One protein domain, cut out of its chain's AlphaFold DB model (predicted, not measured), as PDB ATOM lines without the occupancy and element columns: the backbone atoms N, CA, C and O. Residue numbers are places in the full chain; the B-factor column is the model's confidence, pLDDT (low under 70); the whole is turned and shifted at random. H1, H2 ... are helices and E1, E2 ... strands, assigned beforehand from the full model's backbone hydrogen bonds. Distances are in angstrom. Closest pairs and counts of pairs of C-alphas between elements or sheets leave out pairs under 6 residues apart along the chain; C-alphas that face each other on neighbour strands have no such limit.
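What this domain is: This is residues 2 to 43 and 56 to 67 of the 258 residues of an uncharacterized protein of Triticum turgidum subsp. durum (UniProt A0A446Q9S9). A small open sheet, the hairpin of E1 and E2 with short E3 beside E2, lies toward one end of a flat outline; from E2 a thin arm leads through short H1 to H2 at the far end, where residues 32 to 39 stick out. The 54 printed residues run E1, E2, H1, H2, E3, class mixed, sheet order E1, E2, E3, antiparallel. The whole is only just extended, close to loose, with radius of gyration of the C-alphas 15.3 A and spans 47 by 27 by 12 A.

How they stand to each other: E1, residues 6 to 12, and E2, residues 17 to 23, form an antiparallel hairpin at 155 degrees; N 8 and O 21, 2.8 A, are within hydrogen-bond range. H1, residues 25 to 28, is not on the sheet; its closest C-alphas with E1 are Pro 25 and Leu 6, 6.6 A. H2, residues 34 to 42, is apart from H1, with every O i to N i+4 pair within range; H1 is too short for such a pair. E3, residues 63 to 65, is antiparallel to E2 at 156 degrees, N 20 and O 63 2.9 A apart.

Where its parts are: E1 begins at C-alpha 6 (196.614, 212.873, 193.571) and spans 19.1 A, E2 19.0 A, H2 12.1 A; E3 ends at C-alpha 65 (185.440, 206.097, 181.165).

The domain as a whole: Residues 44 to 55 are not printed; C-alphas 43 and 56 are 18.7 A apart. The links printed whole are tight. Residues 2 to 3 and 42 to 43 have pLDDT under 70.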
ATOM      1  N   ILE A   2     208.194 211.057 196.772       51.50
ATOM      2  CA  ILE A   2     207.167 212.008 197.229       51.50
ATOM      3  C   ILE A   2     206.038 211.960 196.201       51.50
ATOM      4  O   ILE A   2     206.279 212.260 195.032       51.50
ATOM      5  N   ARG A   3     204.831 211.570 196.628       58.62
ATOM      6  CA  ARG A   3     203.622 211.612 195.793       58.62
ATOM      7  C   ARG A   3     203.405 213.041 195.313       58.62
ATOM      8  O   ARG A   3     203.139 213.930 196.120       58.62
ATOM      9  N   ARG A   4     203.557 213.263 194.008       71.81
ATOM     10  CA  ARG A   4     203.461 214.600 193.399       71.81
ATOM     11  C   ARG A   4     202.070 214.887 192.835       71.81
ATOM     12  O   ARG A   4     201.733 216.042 192.611       71.81
ATOM     13  N   VAL A   5     201.263 213.848 192.614       78.94
ATOM     14  CA  VAL A   5     199.929 213.955 192.016       78.94
ATOM     15  C   VAL A   5     198.949 213.051 192.760       78.94
ATOM     16  O   VAL A   5     199.230 211.882 193.008       78.94
ATOM     17  N   LEU A   6     197.785 213.596 193.094       83.50
ATOM     18  CA  LEU A   6     196.614 212.873 193.571       83.50
ATOM     19  C   LEU A   6     195.703 212.572 192.374       83.50
ATOM     20  O   LEU A   6     195.250 213.492 191.693       83.50
ATOM     21  N   ASN A   7     195.420 211.293 192.130       85.12
ATOM     22  CA  ASN A   7     194.390 210.884 191.177       85.12
ATOM     23  C   ASN A   7     193.044 210.830 191.915       85.12
ATOM     24  O   ASN A   7     192.848 209.980 192.783       85.12
ATOM     25  N   LEU A   8     192.142 211.753 191.589       86.75
ATOM     26  CA  LEU A   8     190.774 211.791 192.093       86.75
ATOM     27  C   LEU A   8     189.843 211.165 191.053       86.75
ATOM     28  O   LEU A   8     189.779 211.633 189.916       86.75
ATOM     29  N   VAL A   9     189.112 210.134 191.455       87.12
ATOM     30  CA  VAL A   9     188.083 209.496 190.631       87.12
ATOM     31  C   VAL A   9     186.737 210.086 191.023       87.12
ATOM     32  O   VAL A   9     186.388 210.100 192.203       87.12
ATOM     33  N   VAL A  10     186.000 210.594 190.040       88.25
ATOM     34  CA  VAL A  10     184.663 211.159 190.225       88.25
ATOM     35  C   VAL A  10     183.686 210.359 189.380       88.25
ATOM     36  O   VAL A  10     183.824 210.312 188.161       88.25
ATOM     37  N   GLU A  11     182.704 209.751 190.031       85.69
ATOM     38  CA  GLU A  11     181.596 209.071 189.369       85.69
ATOM     39  C   GLU A  11     180.424 210.042 189.192       85.69
ATOM     40  O   GLU A  11     179.992 210.703 190.139       85.69
ATOM     41  N   ASN A  12     179.890 210.121 187.975       84.06
ATOM     42  CA  ASN A  12     178.606 210.755 187.728       84.06
ATOM     43  C   ASN A  12     177.498 209.702 187.841       84.06
ATOM     44  O   ASN A  12     177.266 208.944 186.905       84.06
ATOM     45  N   SER A  13     176.765 209.707 188.954       76.25
ATOM     46  CA  SER A  13     175.712 208.722 189.233       76.25
ATOM     47  C   SER A  13     174.532 208.747 188.252       76.25
ATOM     48  O   SER A  13     173.760 207.796 188.213       76.25
ATOM     49  N   SER A  14     174.357 209.825 187.476       77.62
ATOM     50  CA  SER A  14     173.296 209.912 186.460       77.62
ATOM     51  C   SER A  14     173.693 209.305 185.117       77.62
ATOM     52  O   SER A  14     172.826 208.834 184.387       77.62
ATOM     53  N   THR A  15     174.988 209.305 184.789       78.94
ATOM     54  CA  THR A  15     175.498 208.790 183.508       78.94
ATOM     55  C   THR A  15     176.355 207.532 183.647       78.94
ATOM     56  O   THR A  15     176.714 206.945 182.632       78.94
ATOM     57  N   GLY A  16     176.743 207.147 184.867       78.94
ATOM     58  CA  GLY A  16     177.692 206.062 185.144       78.94
ATOM     59  C   GLY A  16     179.139 206.370 184.731       78.94
ATOM     60  O   GLY A  16     180.019 205.515 184.846       78.94
ATOM     61  N   VAL A  17     179.411 207.583 184.234       86.31
ATOM     62  CA  VAL A  17     180.737 207.975 183.740       86.31
ATOM     63  C   VAL A  17     181.689 208.177 184.910       86.31
ATOM     64  O   VAL A  17     181.404 208.945 185.830       86.31
ATOM     65  N   HIS A  18     182.853 207.539 184.826       88.75
ATOM     66  CA  HIS A  18     183.945 207.706 185.775       88.75
ATOM     67  C   HIS A  18     185.016 208.610 185.168       88.75
ATOM     68  O   HIS A  18     185.605 208.287 184.140       88.75
ATOM     69  N   SER A  19     185.294 209.745 185.800       90.88
ATOM     70  CA  SER A  19     186.308 210.699 185.353       90.88
ATOM     71  C   SER A  19     187.496 210.715 186.301       90.88
ATOM     72  O   SER A  19     187.335 210.840 187.514       90.88
ATOM     73  N   VAL A  20     188.703 210.660 185.743       90.81
ATOM     74  CA  VAL A  20     189.949 210.762 186.507       90.81
ATOM     75  C   VAL A  20     190.478 212.181 186.388       90.81
ATOM     76  O   VAL A  20     190.764 212.668 185.294       90.81
ATOM     77  N   ARG A  21     190.630 212.849 187.528       89.56
ATOM     78  CA  ARG A  21     191.201 214.192 187.645       89.56
ATOM     79  C   ARG A  21     192.542 214.097 188.356       89.56
ATOM     80  O   ARG A  21     192.667 213.422 189.374       89.56
ATOM     81  N   ARG A  22     193.555 214.775 187.822       86.69
ATOM     82  CA  ARG A  22     194.912 214.772 188.381       86.69
ATOM     83  C   ARG A  22     195.159 216.098 189.086       86.69
ATOM     84  O   ARG A  22     195.142 217.144 188.447       86.69
ATOM     85  N   ILE A  23     195.359 216.047 190.397       86.94
ATOM     86  CA  ILE A  23     195.528 217.223 191.254       86.94
ATOM     87  C   ILE A  23     196.961 217.231 191.774       86.94
ATOM     88  O   ILE A  23     197.419 216.224 192.297       86.94
ATOM     89  N   ASP A  24     197.661 218.357 191.661       85.50
ATOM     90  CA  ASP A  24     198.906 218.596 192.398       85.50
ATOM     91  C   ASP A  24     198.545 219.095 193.810       85.50
ATOM     92  O   ASP A  24     198.088 220.238 193.948       85.50
ATOM     93  N   PRO A  25     198.695 218.275 194.871       80.56
ATOM     94  CA  PRO A  25     198.263 218.663 196.209       80.56
ATOM     95  C   PRO A  25     198.972 219.921 196.713       80.56
ATOM     96  O   PRO A  25     198.364 220.720 197.416       80.56
ATOM     97  N   TYR A  26     200.230 220.141 196.325       78.69
ATOM     98  CA  TYR A  26     201.016 221.285 196.791       78.69
ATOM     99  C   TYR A  26     200.580 222.605 196.160       78.69
ATOM    100  O   TYR A  26     200.841 223.660 196.722       78.69
ATOM    101  N   LYS A  27     199.909 222.555 195.005       76.94
ATOM    102  CA  LYS A  27     199.335 223.745 194.365       76.94
ATOM    103  C   LYS A  27     197.909 224.042 194.811       76.94
ATOM    104  O   LYS A  27     197.463 225.174 194.669       76.94
ATOM    105  N   HIS A  28     197.180 223.021 195.261       74.56
ATOM    106  CA  HIS A  28     195.723 223.103 195.395       74.56
ATOM    107  C   HIS A  28     195.189 222.818 196.801       74.56
ATOM    108  O   HIS A  28     194.073 223.228 197.100       74.56
ATOM    109  N   LEU A  29     195.940 222.109 197.651       78.12
ATOM    110  CA  LEU A  29     195.487 221.673 198.980       78.12
ATOM    111  C   LEU A  29     196.343 222.219 200.127       78.12
ATOM    112  O   LEU A  29     195.891 222.216 201.270       78.12
ATOM    113  N   PHE A  30     197.559 222.689 199.841       78.81
ATOM    114  CA  PHE A  30     198.486 223.206 200.844       78.81
ATOM    115  C   PHE A  30     198.943 224.622 200.496       78.81
ATOM    116  O   PHE A  30     199.063 224.969 199.324       78.81
ATOM    117  N   TYR A  31     199.217 225.426 201.524       75.75
ATOM    118  CA  TYR A  31     199.887 226.715 201.362       75.75
ATOM    119  C   TYR A  31     201.355 226.497 200.980       75.75
ATOM    120  O   TYR A  31     201.996 225.568 201.480       75.75
ATOM    121  N   GLY A  32     201.900 227.363 200.125       73.00
ATOM    122  CA  GLY A  32     203.282 227.276 199.660       73.00
ATOM    123  C   GLY A  32     204.315 227.611 200.740       73.00
ATOM    124  O   GLY A  32     205.482 227.246 200.605       73.00
ATOM    125  N   SER A  33     203.906 228.281 201.825       79.69
ATOM    126  CA  SER A  33     204.759 228.574 202.983       79.69
ATOM    127  C   SER A  33     203.965 228.798 204.278       79.69
ATOM    128  O   SER A  33     202.754 229.024 204.262       79.69
ATOM    129  N   ALA A  34     204.668 228.769 205.414       80.69
ATOM    130  CA  ALA A  34     204.090 229.094 206.720       80.69
ATOM    131  C   ALA A  34     203.635 230.562 206.808       80.69
ATOM    132  O   ALA A  34     202.598 230.839 207.407       80.69
ATOM    133  N   ASP A  35     204.359 231.479 206.162       81.38
ATOM    134  CA  ASP A  35     204.017 232.904 206.132       81.38
ATOM    135  C   ASP A  35     202.742 233.156 205.316       81.38
ATOM    136  O   ASP A  35     201.872 233.921 205.730       81.38
ATOM    137  N   GLU A  36     202.579 232.448 204.194       79.50
ATOM    138  CA  GLU A  36     201.352 232.469 203.390       79.50
ATOM    139  C   GLU A  36     200.156 231.908 204.174       79.50
ATOM    140  O   GLU A  36     199.078 232.508 204.181       79.50
ATOM    141  N   ALA A  37     200.354 230.803 204.902       78.25
ATOM    142  CA  ALA A  37     199.329 230.230 205.771       78.25
ATOM    143  C   ALA A  37     198.938 231.190 206.913       78.25
ATOM    144  O   ALA A  37     197.755 231.330 207.238       78.25
ATOM    145  N   ALA A  38     199.917 231.874 207.514       77.88
ATOM    146  CA  ALA A  38     199.692 232.853 208.574       77.88
ATOM    147  C   ALA A  38     198.945 234.093 208.057       77.88
ATOM    148  O   ALA A  38     197.992 234.536 208.700       77.88
ATOM    149  N   ALA A  39     199.303 234.603 206.875       78.12
ATOM    150  CA  ALA A  39     198.611 235.718 206.228       78.12
ATOM    151  C   ALA A  39     197.161 235.363 205.847       78.12
ATOM    152  O   ALA A  39     196.243 236.152 206.082       78.12
ATOM    153  N   ALA A  40     196.929 234.155 205.321       73.69
ATOM    154  CA  ALA A  40     195.585 233.665 205.007       73.69
ATOM    155  C   ALA A  40     194.708 233.515 206.264       73.69
ATOM    156  O   ALA A  40     193.516 233.822 206.225       73.69
ATOM    157  N   ASN A  41     195.288 233.087 207.391       70.06
ATOM    158  CA  ASN A  41     194.577 232.997 208.668       70.06
ATOM    159  C   ASN A  41     194.343 234.365 209.326       70.06
ATOM    160  O   ASN A  41     193.284 234.564 209.918       70.06
ATOM    161  N   ALA A  42     195.266 235.322 209.193       69.69
ATOM    162  CA  ALA A  42     195.096 236.684 209.709       69.69
ATOM    163  C   ALA A  42     193.949 237.444 209.013       69.69
ATOM    164  O   ALA A  42     193.298 238.282 209.632       69.69
ATOM    165  N   ASN A  43     193.649 237.098 207.755       61.62
ATOM    166  CA  ASN A  43     192.528 237.651 206.991       61.62
ATOM    167  C   ASN A  43     191.162 237.001 207.298       61.62
ATOM    168  O   ASN A  43     190.146 237.472 206.788       61.62
ATOM    169  N   LEU A  56     186.897 224.336 196.071       70.94
ATOM    170  CA  LEU A  56     187.978 223.922 195.192       70.94
ATOM    171  C   LEU A  56     187.389 223.635 193.808       70.94
ATOM    172  O   LEU A  56     186.625 222.685 193.630       70.94
ATOM    173  N   VAL A  57     187.758 224.447 192.821       78.62
ATOM    174  CA  VAL A  57     187.457 224.146 191.421       78.62
ATOM    175  C   VAL A  57     188.373 223.008 190.992       78.62
ATOM    176  O   VAL A  57     189.595 223.152 190.956       78.62
ATOM    177  N   LEU A  58     187.779 221.851 190.712       81.50
ATOM    178  CA  LEU A  58     188.532 220.682 190.283       81.50
ATOM    179  C   LEU A  58     189.072 220.890 188.858       81.50
ATOM    180  O   LEU A  58     188.322 221.364 188.001       81.50
ATOM    181  N   PRO A  59     190.322 220.484 188.569       85.25
ATOM    182  CA  PRO A  59     190.886 220.569 187.224       85.25
ATOM    183  C   PRO A  59     190.101 219.687 186.256       85.25
ATOM    184  O   PRO A  59     189.490 218.703 186.688       85.25
ATOM    185  N   ASP A  60     190.140 220.006 184.965       88.75
ATOM    186  CA  ASP A  60     189.449 219.224 183.939       88.75
ATOM    187  C   ASP A  60     189.813 217.728 184.005       88.75
ATOM    188  O   ASP A  60     190.945 217.372 184.365       88.75
ATOM    189  N   PRO A  61     188.865 216.824 183.685       89.75
ATOM    190  CA  PRO A  61     189.147 215.397 183.595       89.75
ATOM    191  C   PRO A  61     190.316 215.120 182.647       89.75
ATOM    192  O   PRO A  61     190.297 215.529 181.490       89.75
ATOM    193  N   ALA A  62     191.316 214.381 183.127       88.19
ATOM    194  CA  ALA A  62     192.406 213.896 182.284       88.19
ATOM    195  C   ALA A  62     191.921 212.787 181.338       88.19
ATOM    196  O   ALA A  62     192.409 212.664 180.218       88.19
ATOM    197  N   VAL A  63     190.963 211.985 181.806       91.94
ATOM    198  CA  VAL A  63     190.302 210.918 181.055       91.94
ATOM    199  C   VAL A  63     188.921 210.652 181.658       91.94
ATOM    200  O   VAL A  63     188.711 210.861 182.859       91.94
ATOM    201  N   SER A  64     187.995 210.171 180.832       91.44
ATOM    202  CA  SER A  64     186.675 209.709 181.255       91.44
ATOM    203  C   SER A  64     186.391 208.329 180.671       91.44
ATOM    204  O   SER A  64     186.625 208.093 179.489       91.44
ATOM    205  N   PHE A  65     185.861 207.445 181.506       89.56
ATOM    206  CA  PHE A  65     185.440 206.097 181.165       89.56
ATOM    207  C   PHE A  65     183.922 206.085 181.141       89.56
ATOM    208  O   PHE A  65     183.272 206.332 182.160       89.56
ATOM    209  N   ALA A  66     183.368 205.847 179.960       85.56
ATOM    210  CA  ALA A  66     181.939 205.691 179.798       85.56
ATOM    211  C   ALA A  66     181.568 204.207 179.922       85.56
ATOM    212  O   ALA A  66     182.302 203.355 179.411       85.56
ATOM    213  N   PRO A  67     180.441 203.888 180.573       78.25
ATOM    214  CA  PRO A  67     179.873 202.553 180.491       78.25
ATOM    215  C   PRO A  67     179.501 202.245 179.035       78.25
ATOM    216  O   PRO A  67     179.214 203.150 178.245       78.25
TER     217      PRO A  67